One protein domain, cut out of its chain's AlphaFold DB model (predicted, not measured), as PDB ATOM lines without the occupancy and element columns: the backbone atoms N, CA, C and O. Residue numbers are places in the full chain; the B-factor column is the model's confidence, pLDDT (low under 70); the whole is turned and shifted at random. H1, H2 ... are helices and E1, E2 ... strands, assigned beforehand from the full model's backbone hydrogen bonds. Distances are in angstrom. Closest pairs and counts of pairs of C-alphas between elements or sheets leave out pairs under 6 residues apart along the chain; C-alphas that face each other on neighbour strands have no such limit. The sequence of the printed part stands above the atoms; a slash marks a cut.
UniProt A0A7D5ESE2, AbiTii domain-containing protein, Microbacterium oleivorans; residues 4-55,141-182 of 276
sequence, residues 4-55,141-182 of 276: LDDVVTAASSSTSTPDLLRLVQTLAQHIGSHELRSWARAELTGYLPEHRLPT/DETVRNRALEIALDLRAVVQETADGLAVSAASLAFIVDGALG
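What this domain is: This is residues 4 to 55 and 141 to 182 of the 276 residues of the protein "AbiTii domain-containing protein" of Microbacterium oleivorans (UniProt A0A7D5ESE2). Four helices, H2, H3, H4 and H5, stand roughly lengthwise in an up-and-down bundle, and a shorter helix, H1, packs along H2 and H4. A small strand hairpin, E1 and E2, lies at the end of the bundle where H2 and H4 finish, while residues 46 to 54 form a loop beyond the last residue of H3, at the other end. The printed part has 94 residues, with the named elements in the order H1, H2, H3, H4, E1, E2, H5; the two strands make an antiparallel sheet, order E1 - E2, and the class is mostly helix. It is compact, with a radius of gyration of the C-alphas of 12.7 A, and spans 40 by 31 by 19 A.

Where its parts are: Find C-alpha 4 at (26.891, -44.414, 5.390), where H1 begins; it takes residues 4 to 12. H2, residues 17 to 30, is 19.9 A long, and H3, residues 34 to 45, is 16.0 A long. After the cut, look for C-alpha 141 at (28.612, -62.462, 14.262); from there H4 runs 26.3 A through residues 141 to 158. Next come E1, residues 160 to 162, and E2, residues 165 to 167. H5, residues 170 to 181, is 16.1 A long and ends at C-alpha 181, (32.952, -51.144, 20.544).

How they stand to each other: Begin with H1, which touches H2 at a shallow tilt of 15 degrees, opposite ways, as a helical hairpin; their closest C-alphas, Ala 10 and Leu 20, are 5.9 A apart. H1 also touches H4, closest at the C-alphas of Val 8 and Leu 149, 5.7 A. H2 and H3 form the next helical hairpin, with the C-alphas of Gln 25 and Arg 37 closest at 5.0 A. H2 touches H4, the same way at 28 degrees, a shallow tilt; residues 141 to 148 of H4 alone take part, and the C-alphas of Thr 17 and Arg 145 are closest at 6.4 A. H3 and H4 are near each other, with 6 pairs of C-alphas within 10 A. In the hairpin of E1 and E2, look for N 160 and O 167, 2.9 A apart and within hydrogen-bond range. H5 touches H4, opposite ways at a shallow tilt of 23 degrees, closest at the C-alphas of Arg 147 and Ala 180, 6.0 A. H3 and H5 only just touch, with 3 pairs of C-alphas within 8 A, the closest being those of Leu 36 and Val 177, 6.5 A. H1 and H5 are apart. In H1, H2, H3 and H5 every O i to N i+4 pair is within hydrogen-bond range; in H4 13 of 14 are.

The domain as a whole: The C-alphas farthest apart are those of Pro 49 and Ala 163, 41.6 A. Residues 56 to 140 are not printed, and C-alphas 55 and 141 are 13.1 A apart across the cut. Of the links that are printed whole, none is long. The mean pLDDT of the printed part is 92.2, and no printed residue is under 70.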
ATOM      1  N   LEU A   4      27.651 -44.081   4.182       94.88
ATOM      2  CA  LEU A   4      26.891 -44.414   5.390       94.88
ATOM      3  C   LEU A   4      25.602 -45.178   5.068       94.88
ATOM      4  O   LEU A   4      25.297 -46.159   5.743       94.88
ATOM      5  N   ASP A   5      24.868 -44.771   4.030       95.38
ATOM      6  CA  ASP A   5      23.662 -45.483   3.593       95.38
ATOM      7  C   ASP A   5      24.013 -46.879   3.060       95.38
ATOM      8  O   ASP A   5      23.256 -47.824   3.287       95.38
ATOM      9  N   ASP A   6      25.178 -47.034   2.425       96.56
ATOM     10  CA  ASP A   6      25.676 -48.337   1.974       96.56
ATOM     11  C   ASP A   6      25.960 -49.263   3.166       96.56
ATOM     12  O   ASP A   6      25.562 -50.427   3.141       96.56
ATOM     13  N   VAL A   7      26.575 -48.754   4.243       96.81
ATOM     14  CA  VAL A   7      26.809 -49.527   5.479       96.81
ATOM     15  C   VAL A   7      25.491 -49.885   6.168       96.81
ATOM     16  O   VAL A   7      25.299 -51.043   6.535       96.81
ATOM     17  N   VAL A   8      24.555 -48.939   6.305       96.62
ATOM     18  CA  VAL A   8      23.232 -49.193   6.909       96.62
ATOM     19  C   VAL A   8      22.456 -50.238   6.102       96.62
ATOM     20  O   VAL A   8      21.888 -51.174   6.673       96.62
ATOM     21  N   THR A   9      22.471 -50.124   4.773       97.19
ATOM     22  CA  THR A   9      21.818 -51.078   3.867       97.19
ATOM     23  C   THR A   9      22.487 -52.450   3.934       97.19
ATOM     24  O   THR A   9      21.800 -53.468   4.014       97.19
ATOM     25  N   ALA A  10      23.822 -52.510   3.947       96.81
ATOM     26  CA  ALA A  10      24.570 -53.758   4.066       96.81
ATOM     27  C   ALA A  10      24.306 -54.457   5.408       96.81
ATOM     28  O   ALA A  10      24.065 -55.663   5.427       96.81
ATOM     29  N   ALA A  11      24.273 -53.708   6.513       95.44
ATOM     30  CA  ALA A  11      23.991 -54.258   7.834       95.44
ATOM     31  C   ALA A  11      22.548 -54.769   7.965       95.44
ATOM     32  O   ALA A  11      22.322 -55.802   8.591       95.44
ATOM     33  N   SER A  12      21.591 -54.096   7.315       95.38
ATOM     34  CA  SER A  12      20.166 -54.466   7.333       95.38
ATOM     35  C   SER A  12      19.787 -55.553   6.316       95.38
ATOM     36  O   SER A  12      18.656 -56.035   6.317       95.38
ATOM     37  N   SER A  13      20.696 -55.919   5.411       95.00
ATOM     38  CA  SER A  13      20.455 -56.890   4.337       95.00
ATOM     39  C   SER A  13      21.172 -58.216   4.593       95.00
ATOM     40  O   SER A  13      21.921 -58.383   5.553       95.00
ATOM     41  N   SER A  14      20.994 -59.177   3.685       92.75
ATOM     42  CA  SER A  14      21.682 -60.474   3.704       92.75
ATOM     43  C   SER A  14      23.156 -60.408   3.269       92.75
ATOM     44  O   SER A  14      23.715 -61.418   2.846       92.75
ATOM     45  N   THR A  15      23.785 -59.231   3.316       96.31
ATOM     46  CA  THR A  15      25.212 -59.067   3.004       96.31
ATOM     47  C   THR A  15      26.054 -59.847   4.008       96.31
ATOM     48  O   THR A  15      25.700 -59.926   5.187       96.31
ATOM     49  N   SER A  16      27.163 -60.441   3.564       95.25
ATOM     50  CA  SER A  16      28.059 -61.168   4.465       95.25
ATOM     51  C   SER A  16      28.706 -60.210   5.476       95.25
ATOM     52  O   SER A  16      29.064 -59.080   5.135       95.25
ATOM     53  N   THR A  17      28.877 -60.646   6.725       96.06
ATOM     54  CA  THR A  17      29.510 -59.821   7.771       96.06
ATOM     55  C   THR A  17      30.938 -59.381   7.392       96.06
ATOM     56  O   THR A  17      31.279 -58.220   7.621       96.06
ATOM     57  N   PRO A  18      31.768 -60.207   6.715       96.75
ATOM     58  CA  PRO A  18      33.054 -59.751   6.189       96.75
ATOM     59  C   PRO A  18      32.958 -58.607   5.169       96.75
ATOM     60  O   PRO A  18      33.785 -57.698   5.199       96.75
ATOM     61  N   ASP A  19      31.969 -58.624   4.273       97.12
ATOM     62  CA  ASP A  19      31.792 -57.550   3.286       97.12
ATOM     63  C   ASP A  19      31.297 -56.261   3.944       97.12
ATOM     64  O   ASP A  19      31.805 -55.181   3.636       97.12
ATOM     65  N   LEU A  20      30.397 -56.377   4.926       97.69
ATOM     66  CA  LEU A  20      30.002 -55.259   5.782       97.69
ATOM     67  C   LEU A  20      31.221 -54.633   6.477       97.69
ATOM     68  O   LEU A  20      31.406 -53.421   6.419       97.69
ATOM     69  N   LEU A  21      32.099 -55.438   7.081       97.69
ATOM     70  CA  LEU A  21      33.297 -54.931   7.758       97.69
ATOM     71  C   LEU A  21      34.293 -54.266   6.795       97.69
ATOM     72  O   LEU A  21      34.950 -53.300   7.177       97.69
ATOM     73  N   ARG A  22      34.388 -54.725   5.540       98.00
ATOM     74  CA  ARG A  22      35.180 -54.039   4.502       98.00
ATOM     75  C   ARG A  22      34.597 -52.669   4.161       98.00
ATOM     76  O   ARG A  22      35.358 -51.711   4.054       98.00
ATOM     77  N   LEU A  23      33.271 -52.550   4.060       97.81
ATOM     78  CA  LEU A  23      32.609 -51.250   3.897       97.81
ATOM     79  C   LEU A  23      32.880 -50.335   5.097       97.81
ATOM     80  O   LEU A  23      33.219 -49.166   4.909       97.81
ATOM     81  N   VAL A  24      32.828 -50.872   6.321       97.44
ATOM     82  CA  VAL A  24      33.172 -50.116   7.535       97.44
ATOM     83  C   VAL A  24      34.639 -49.670   7.531       97.44
ATOM     84  O   VAL A  24      34.921 -48.544   7.929       97.44
ATOM     85  N   GLN A  25      35.583 -50.480   7.040       97.50
ATOM     86  CA  GLN A  25      36.978 -50.046   6.881       97.50
ATOM     87  C   GLN A  25      37.116 -48.881   5.899       97.50
ATOM     88  O   GLN A  25      37.854 -47.934   6.182       97.50
ATOM     89  N   THR A  26      36.415 -48.930   4.764       97.00
ATOM     90  CA  THR A  26      36.400 -47.828   3.794       97.00
ATOM     91  C   THR A  26      35.798 -46.566   4.406       97.00
ATOM     92  O   THR A  26      36.363 -45.484   4.247       97.00
ATOM     93  N   LEU A  27      34.711 -46.701   5.172       96.06
ATOM     94  CA  LEU A  27      34.111 -45.599   5.924       96.06
ATOM     95  C   LEU A  27      35.091 -45.015   6.940       96.06
ATOM     96  O   LEU A  27      35.317 -43.808   6.945       96.06
ATOM     97  N   ALA A  28      35.724 -45.866   7.748       95.62
ATOM     98  CA  ALA A  28      36.704 -45.468   8.748       95.62
ATOM     99  C   ALA A  28      37.890 -44.718   8.126       95.62
ATOM    100  O   ALA A  28      38.343 -43.715   8.672       95.62
ATOM    101  N   GLN A  29      38.364 -45.165   6.959       95.38
ATOM    102  CA  GLN A  29      39.403 -44.476   6.197       95.38
ATOM    103  C   GLN A  29      38.948 -43.089   5.732       95.38
ATOM    104  O   GLN A  29      39.735 -42.148   5.799       95.38
ATOM    105  N   HIS A  30      37.703 -42.961   5.267       94.06
ATOM    106  CA  HIS A  30      37.160 -41.703   4.760       94.06
ATOM    107  C   HIS A  30      36.976 -40.658   5.870       94.06
ATOM    108  O   HIS A  30      37.319 -39.499   5.672       94.06
ATOM    109  N   ILE A  31      36.519 -41.076   7.055       94.06
ATOM    110  CA  ILE A  31      36.349 -40.190   8.223       94.06
ATOM    111  C   ILE A  31      37.632 -40.030   9.061       94.06
ATOM    112  O   ILE A  31      37.610 -39.383  10.103       94.06
ATOM    113  N   GLY A  32      38.741 -40.662   8.659       91.31
ATOM    114  CA  GLY A  32      40.015 -40.603   9.383       91.31
ATOM    115  C   GLY A  32      40.039 -41.335  10.735       91.31
ATOM    116  O   GLY A  32      40.924 -41.076  11.549       91.31
ATOM    117  N   SER A  33      39.111 -42.263  10.998       93.44
ATOM    118  CA  SER A  33      39.053 -43.019  12.257       93.44
ATOM    119  C   SER A  33      40.042 -44.185  12.269       93.44
ATOM    120  O   SER A  33      39.783 -45.256  11.710       93.44
ATOM    121  N   HIS A  34      41.182 -44.009  12.941       93.31
ATOM    122  CA  HIS A  34      42.154 -45.091  13.112       93.31
ATOM    123  C   HIS A  34      41.586 -46.254  13.940       93.31
ATOM    124  O   HIS A  34      41.816 -47.418  13.613       93.31
ATOM    125  N   GLU A  35      40.836 -45.944  14.996       91.56
ATOM    126  CA  GLU A  35      40.264 -46.921  15.926       91.56
ATOM    127  C   GLU A  35      39.215 -47.802  15.251       91.56
ATOM    128  O   GLU A  35      39.347 -49.024  15.280       91.56
ATOM    129  N   LEU A  36      38.245 -47.206  14.548       95.19
ATOM    130  CA  LEU A  36      37.214 -47.958  13.830       95.19
ATOM    131  C   LEU A  36      37.826 -48.853  12.746       95.19
ATOM    132  O   LEU A  36      37.430 -50.008  12.574       95.19
ATOM    133  N   ARG A  37      38.842 -48.341  12.041       96.00
ATOM    134  CA  ARG A  37      39.585 -49.113  11.039       96.00
ATOM    135  C   ARG A  37      40.340 -50.279  11.679       96.00
ATOM    136  O   ARG A  37      40.343 -51.375  11.119       96.00
ATOM    137  N   SER A  38      40.980 -50.050  12.828       94.38
ATOM    138  CA  SER A  38      41.697 -51.077  13.591       94.38
ATOM    139  C   SER A  38      40.743 -52.166  14.074       94.38
ATOM    140  O   SER A  38      41.010 -53.347  13.865       94.38
ATOM    141  N   TRP A  39      39.591 -51.776  14.623       95.62
ATOM    142  CA  TRP A  39      38.545 -52.696  15.050       95.62
ATOM    143  C   TRP A  39      38.043 -53.566  13.899       95.62
ATOM    144  O   TRP A  39      38.136 -54.788  13.974       95.62
ATOM    145  N   ALA A  40      37.601 -52.957  12.795       97.19
ATOM    146  CA  ALA A  40      37.084 -53.706  11.654       97.19
ATOM    147  C   ALA A  40      38.151 -54.642  11.058       97.19
ATOM    148  O   ALA A  40      37.847 -55.737  10.587       97.19
ATOM    149  N   ARG A  41      39.430 -54.240  11.102       97.19
ATOM    150  CA  ARG A  41      40.553 -55.112  10.737       97.19
ATOM    151  C   ARG A  41      40.722 -56.275  11.707       97.19
ATOM    152  O   ARG A  41      40.836 -57.396  11.231       97.19
ATOM    153  N   ALA A  42      40.712 -56.037  13.014       95.50
ATOM    154  CA  ALA A  42      40.827 -57.090  14.019       95.50
ATOM    155  C   ALA A  42      39.668 -58.096  13.931       95.50
ATOM    156  O   ALA A  42      39.888 -59.298  14.027       95.50
ATOM    157  N   GLU A  43      38.450 -57.640  13.639       96.75
ATOM    158  CA  GLU A  43      37.310 -58.527  13.389       96.75
ATOM    159  C   GLU A  43      37.529 -59.418  12.148       96.75
ATOM    160  O   GLU A  43      37.230 -60.615  12.165       96.75
ATOM    161  N   LEU A  44      38.111 -58.858  11.079       96.69
ATOM    162  CA  LEU A  44      38.388 -59.572   9.829       96.69
ATOM    163  C   LEU A  44      39.596 -60.512   9.895       96.69
ATOM    164  O   LEU A  44      39.575 -61.555   9.248       96.69
ATOM    165  N   THR A  45      40.656 -60.142  10.618       95.88
ATOM    166  CA  THR A  45      41.934 -60.877  10.638       95.88
ATOM    167  C   THR A  45      42.214 -61.595  11.952       95.88
ATOM    168  O   THR A  45      43.211 -62.302  12.054       95.88
ATOM    169  N   GLY A  46      41.354 -61.418  12.951       94.12
ATOM    170  CA  GLY A  46      41.581 -61.871  14.314       94.12
ATOM    171  C   GLY A  46      42.332 -60.845  15.168       94.12
ATOM    172  O   GLY A  46      42.939 -59.884  14.683       94.12
ATOM    173  N   TYR A  47      42.273 -61.082  16.472       92.81
ATOM    174  CA  TYR A  47      42.899 -60.284  17.514       92.81
ATOM    175  C   TYR A  47      44.246 -60.886  17.904       92.81
ATOM    176  O   TYR A  47      44.353 -62.091  18.145       92.81
ATOM    177  N   LEU A  48      45.267 -60.036  18.024       88.62
ATOM    178  CA  LEU A  48      46.548 -60.439  18.596       88.62
ATOM    179  C   LEU A  48      46.382 -60.774  20.092       88.62
ATOM    180  O   LEU A  48      45.439 -60.281  20.721       88.62
ATOM    181  N   PRO A  49      47.257 -61.604  20.686       85.19
ATOM    182  CA  PRO A  49      47.200 -61.935  22.114       85.19
ATOM    183  C   PRO A  49      47.202 -60.707  23.036       85.19
ATOM    184  O   PRO A  49      46.484 -60.672  24.031       85.19
ATOM    185  N   GLU A  50      47.961 -59.680  22.671       87.00
ATOM    186  CA  GLU A  50      48.077 -58.407  23.381       87.00
ATOM    187  C   GLU A  50      46.886 -57.468  23.156       87.00
ATOM    188  O   GLU A  50      46.693 -56.520  23.917       87.00
ATOM    189  N   HIS A  51      46.076 -57.707  22.120       85.62
ATOM    190  CA  HIS A  51      44.908 -56.879  21.871       85.62
ATOM    191  C   HIS A  51      43.833 -57.157  22.912       85.62
ATOM    192  O   HIS A  51      43.499 -58.305  23.230       85.62
ATOM    193  N   ARG A  52      43.234 -56.064  23.379       84.75
ATOM    194  CA  ARG A  52      42.017 -56.124  24.164       84.75
ATOM    195  C   ARG A  52      40.874 -56.635  23.300       84.75
ATOM    196  O   ARG A  52      40.665 -56.169  22.181       84.75
ATOM    197  N   LEU A  53      40.122 -57.571  23.863       88.62
ATOM    198  CA  LEU A  53      38.920 -58.092  23.245       88.62
ATOM    199  C   LEU A  53      37.705 -57.231  23.602       88.62
ATOM    200  O   LEU A  53      37.559 -56.835  24.764       88.62
ATOM    201  N   PRO A  54      36.812 -56.967  22.635       91.62
ATOM    202  CA  PRO A  54      35.459 -56.535  22.941       91.62
ATOM    203  C   PRO A  54      34.769 -57.553  23.853       91.62
ATOM    204  O   PRO A  54      35.002 -58.755  23.733       91.62
ATOM    205  N   THR A  55      33.880 -57.101  24.735       90.38
ATOM    206  CA  THR A  55      33.199 -57.977  25.711       90.38
ATOM    207  C   THR A  55      32.388 -59.098  25.052       90.38
ATOM    208  O   THR A  55      32.299 -60.201  25.582       90.38
ATOM    209  N   ASP A 141      28.750 -63.023  15.618       95.19
ATOM    210  CA  ASP A 141      28.612 -62.462  14.262       95.19
ATOM    211  C   ASP A 141      27.474 -61.431  14.178       95.19
ATOM    212  O   ASP A 141      27.672 -60.313  13.701       95.19
ATOM    213  N   GLU A 142      26.318 -61.766  14.751       95.50
ATOM    214  CA  GLU A 142      25.157 -60.877  14.815       95.50
ATOM    215  C   GLU A 142      25.435 -59.629  15.663       95.50
ATOM    216  O   GLU A 142      25.054 -58.517  15.298       95.50
ATOM    217  N   THR A 143      26.157 -59.773  16.778       95.50
ATOM    218  CA  THR A 143      26.558 -58.627  17.603       95.50
ATOM    219  C   THR A 143      27.473 -57.687  16.823       95.50
ATOM    220  O   THR A 143      27.247 -56.480  16.842       95.50
ATOM    221  N   VAL A 144      28.462 -58.207  16.088       95.81
ATOM    222  CA  VAL A 144      29.360 -57.389  15.252       95.81
ATOM    223  C   VAL A 144      28.575 -56.627  14.180       95.81
ATOM    224  O   VAL A 144      28.816 -55.436  13.973       95.81
ATOM    225  N   ARG A 145      27.600 -57.280  13.536       96.62
ATOM    226  CA  ARG A 145      26.702 -56.643  12.562       96.62
ATOM    227  C   ARG A 145      25.888 -55.512  13.190       96.62
ATOM    228  O   ARG A 145      25.858 -54.411  12.641       96.62
ATOM    229  N   ASN A 146      25.294 -55.758  14.355       96.00
ATOM    230  CA  ASN A 146      24.523 -54.749  15.077       96.00
ATOM    231  C   ASN A 146      25.399 -53.574  15.524       96.00
ATOM    232  O   ASN A 146      24.992 -52.428  15.365       96.00
ATOM    233  N   ARG A 147      26.644 -53.814  15.962       95.62
ATOM    234  CA  ARG A 147      27.593 -52.729  16.267       95.62
ATOM    235  C   ARG A 147      27.951 -51.899  15.042       95.62
ATOM    236  O   ARG A 147      27.970 -50.677  15.129       95.62
ATOM    237  N   ALA A 148      28.196 -52.531  13.897       96.38
ATOM    238  CA  ALA A 148      28.445 -51.802  12.655       96.38
ATOM    239  C   ALA A 148      27.247 -50.914  12.263       96.38
ATOM    240  O   ALA A 148      27.446 -49.771  11.846       96.38
ATOM    241  N   LEU A 149      26.017 -51.412  12.438       96.38
ATOM    242  CA  LEU A 149      24.794 -50.643  12.205       96.38
ATOM    243  C   LEU A 149      24.660 -49.466  13.181       96.38
ATOM    244  O   LEU A 149      24.432 -48.342  12.740       96.38
ATOM    245  N   GLU A 150      24.829 -49.708  14.482       94.94
ATOM    246  CA  GLU A 150      24.778 -48.671  15.522       94.94
ATOM    247  C   GLU A 150      25.786 -47.553  15.239       94.94
ATOM    248  O   GLU A 150      25.411 -46.384  15.232       94.94
ATOM    249  N   ILE A 151      27.034 -47.903  14.908       95.38
ATOM    250  CA  ILE A 151      28.079 -46.931  14.554       95.38
ATOM    251  C   ILE A 151      27.664 -46.111  13.336       95.38
ATOM    252  O   ILE A 151      27.831 -44.894  13.332       95.38
ATOM    253  N   ALA A 152      27.122 -46.745  12.294       96.00
ATOM    254  CA  ALA A 152      26.701 -46.035  11.092       96.00
ATOM    255  C   ALA A 152      25.537 -45.067  11.364       96.00
ATOM    256  O   ALA A 152      25.533 -43.950  10.844       96.00
ATOM    257  N   LEU A 153      24.572 -45.468  12.197       94.75
ATOM    258  CA  LEU A 153      23.445 -44.624  12.601       94.75
ATOM    259  C   LEU A 153      23.894 -43.461  13.493       94.75
ATOM    260  O   LEU A 153      23.496 -42.322  13.249       94.75
ATOM    261  N   ASP A 154      24.757 -43.729  14.471       92.75
ATOM    262  CA  ASP A 154      25.308 -42.703  15.352       92.75
ATOM    263  C   ASP A 154      26.161 -41.713  14.546       92.75
ATOM    264  O   ASP A 154      25.980 -40.504  14.679       92.75
ATOM    265  N   LEU A 155      27.010 -42.187  13.625       94.19
ATOM    266  CA  LEU A 155      27.768 -41.320  12.716       94.19
ATOM    267  C   LEU A 155      26.840 -40.466  11.854       94.19
ATOM    268  O   LEU A 155      27.063 -39.265  11.741       94.19
ATOM    269  N   ARG A 156      25.766 -41.032  11.295       93.56
ATOM    270  CA  ARG A 156      24.791 -40.274  10.498       93.56
ATOM    271  C   ARG A 156      24.169 -39.107  11.271       93.56
ATOM    272  O   ARG A 156      23.830 -38.101  10.658       93.56
ATOM    273  N   ALA A 157      24.032 -39.220  12.591       91.12
ATOM    274  CA  ALA A 157      23.497 -38.144  13.418       91.12
ATOM    275  C   ALA A 157      24.480 -36.974  13.623       91.12
ATOM    276  O   ALA A 157      24.035 -35.868  13.928       91.12
ATOM    277  N   VAL A 158      25.794 -37.194  13.475       91.06
ATOM    278  CA  VAL A 158      26.828 -36.182  13.794       91.06
ATOM    279  C   VAL A 158      27.674 -35.753  12.599       91.06
ATOM    280  O   VAL A 158      28.332 -34.715  12.661       91.06
ATOM    281  N   VAL A 159      27.691 -36.542  11.526       92.50
ATOM    282  CA  VAL A 159      28.449 -36.250  10.311       92.50
ATOM    283  C   VAL A 159      27.879 -35.017   9.619       92.50
ATOM    284  O   VAL A 159      26.676 -34.908   9.386       92.50
ATOM    285  N   GLN A 160      28.773 -34.106   9.248       88.88
ATOM    286  CA  GLN A 160      28.467 -32.979   8.382       88.88
ATOM    287  C   GLN A 160      28.988 -33.281   6.977       88.88
ATOM    288  O   GLN A 160      30.170 -33.578   6.792       88.88
ATOM    289  N   GLU A 161      28.109 -33.210   5.980       88.00
ATOM    290  CA  GLU A 161      28.524 -33.250   4.579       88.00
ATOM    291  C   GLU A 161      29.173 -31.908   4.221       88.00
ATOM    292  O   GLU A 161      28.546 -30.850   4.292       88.00
ATOM    293  N   THR A 162      30.453 -31.949   3.858       87.94
ATOM    294  CA  THR A 162      31.228 -30.791   3.401       87.94
ATOM    295  C   THR A 162      31.635 -30.978   1.940       87.94
ATOM    296  O   THR A 162      31.563 -32.085   1.407       87.94
ATOM    297  N   ALA A 163      32.081 -29.907   1.274       85.38
ATOM    298  CA  ALA A 163      32.539 -29.984  -0.119       85.38
ATOM    299  C   ALA A 163      33.719 -30.962  -0.314       85.38
ATOM    300  O   ALA A 163      33.864 -31.529  -1.395       85.38
ATOM    301  N   ASP A 164      34.508 -31.188   0.742       82.38
ATOM    302  CA  ASP A 164      35.689 -32.055   0.745       82.38
ATOM    303  C   ASP A 164      35.398 -33.488   1.245       82.38
ATOM    304  O   ASP A 164      36.297 -34.329   1.260       82.38
ATOM    305  N   GLY A 165      34.152 -33.794   1.638       86.12
ATOM    306  CA  GLY A 165      33.732 -35.121   2.108       86.12
ATOM    307  C   GLY A 165      32.962 -35.110   3.431       86.12
ATOM    308  O   GLY A 165      32.361 -34.105   3.818       86.12
ATOM    309  N   LEU A 166      32.958 -36.253   4.128       88.38
ATOM    310  CA  LEU A 166      32.302 -36.400   5.433       88.38
ATOM    311  C   LEU A 166      33.216 -35.875   6.549       88.38
ATOM    312  O   LEU A 166      34.280 -36.441   6.801       88.38
ATOM    313  N   ALA A 167      32.781 -34.825   7.243       88.69
ATOM    314  CA  ALA A 167      33.493 -34.267   8.388       88.69
ATOM    315  C   ALA A 167      32.817 -34.682   9.703       88.69
ATOM    316  O   ALA A 167      31.605 -34.540   9.873       88.69
ATOM    317  N   VAL A 168      33.617 -35.172  10.653       90.62
ATOM    318  CA  VAL A 168      33.189 -35.504  12.019       90.62
ATOM    319  C   VAL A 168      34.219 -34.943  12.987       90.62
ATOM    320  O   VAL A 168      35.419 -35.113  12.787       90.62
ATOM    321  N   SER A 169      33.769 -34.284  14.056       91.00
ATOM    322  CA  SER A 169      34.671 -33.861  15.131       91.00
ATOM    323  C   SER A 169      35.341 -35.084  15.773       91.00
ATOM    324  O   SER A 169      34.636 -36.046  16.096       91.00
ATOM    325  N   ALA A 170      36.645 -35.016  16.050       83.56
ATOM    326  CA  ALA A 170      37.389 -36.109  16.681       83.56
ATOM    327  C   ALA A 170      36.750 -36.593  18.000       83.56
ATOM    328  O   ALA A 170      36.620 -37.797  18.196       83.56
ATOM    329  N   ALA A 171      36.260 -35.677  18.846       78.81
ATOM    330  CA  ALA A 171      35.606 -36.014  20.113       78.81
ATOM    331  C   ALA A 171      34.321 -36.841  19.925       78.81
ATOM    332  O   ALA A 171      34.141 -37.882  20.552       78.81
ATOM    333  N   SER A 172      33.438 -36.431  19.005       83.75
ATOM    334  CA  SER A 172      32.225 -37.209  18.700       83.75
ATOM    335  C   SER A 172      32.551 -38.587  18.137       83.75
ATOM    336  O   SER A 172      31.877 -39.554  18.474       83.75
ATOM    337  N   LEU A 173      33.575 -38.679  17.288       87.81
ATOM    338  CA  LEU A 173      34.006 -39.947  16.716       87.81
ATOM    339  C   LEU A 173      34.538 -40.895  17.799       87.81
ATOM    340  O   LEU A 173      34.102 -42.042  17.842       87.81
ATOM    341  N   ALA A 174      35.412 -40.414  18.686       82.81
ATOM    342  CA  ALA A 174      35.933 -41.196  19.807       82.81
ATOM    343  C   ALA A 174      34.797 -41.688  20.717       82.81
ATOM    344  O   ALA A 174      34.710 -42.874  21.011       82.81
ATOM    345  N   PHE A 175      33.849 -40.808  21.065       80.75
ATOM    346  CA  PHE A 175      32.691 -41.174  21.885       80.75
ATOM    347  C   PHE A 175      31.832 -42.281  21.253       80.75
ATOM    348  O   PHE A 175      31.428 -43.223  21.938       80.75
ATOM    349  N   ILE A 176      31.553 -42.188  19.946       86.94
ATOM    350  CA  ILE A 176      30.776 -43.204  19.217       86.94
ATOM    351  C   ILE A 176      31.528 -44.532  19.193       86.94
ATOM    352  O   ILE A 176      30.941 -45.579  19.464       86.94
ATOM    353  N   VAL A 177      32.823 -44.497  18.876       87.06
ATOM    354  CA  VAL A 177      33.649 -45.700  18.750       87.06
ATOM    355  C   VAL A 177      33.814 -46.386  20.108       87.06
ATOM    356  O   VAL A 177      33.523 -47.575  20.211       87.06
ATOM    357  N   ASP A 178      34.156 -45.665  21.173       83.25
ATOM    358  CA  ASP A 178      34.282 -46.244  22.518       83.25
ATOM    359  C   ASP A 178      32.950 -46.821  23.020       83.25
ATOM    360  O   ASP A 178      32.891 -47.933  23.559       83.25
ATOM    361  N   GLY A 179      31.851 -46.090  22.805       81.00
ATOM    362  CA  GLY A 179      30.513 -46.522  23.196       81.00
ATOM    363  C   GLY A 179      30.063 -47.793  22.477       81.00
ATOM    364  O   GLY A 179      29.552 -48.716  23.118       81.00
ATOM    365  N   ALA A 180      30.266 -47.857  21.161       82.81
ATOM    366  CA  ALA A 180      29.807 -48.969  20.339       82.81
ATOM    367  C   ALA A 180      30.709 -50.202  20.446       82.81
ATOM    368  O   ALA A 180      30.218 -51.330  20.493       82.81
ATOM    369  N   LEU A 181      32.028 -50.016  20.507       82.81
ATOM    370  CA  LEU A 181      32.952 -51.144  20.544       82.81
ATOM    371  C   LEU A 181      32.977 -51.837  21.907       82.81
ATOM    372  O   LEU A 181      33.468 -52.963  22.009       82.81
ATOM    373  N   GLY A 182      32.457 -51.191  22.959       73.88
ATOM    374  CA  GLY A 182      32.489 -51.743  24.314       73.88
ATOM    375  C   GLY A 182      33.915 -52.051  24.778       73.88
ATOM    376  O   GLY A 182      34.119 -52.854  25.692       73.88
TER     377      GLY A 182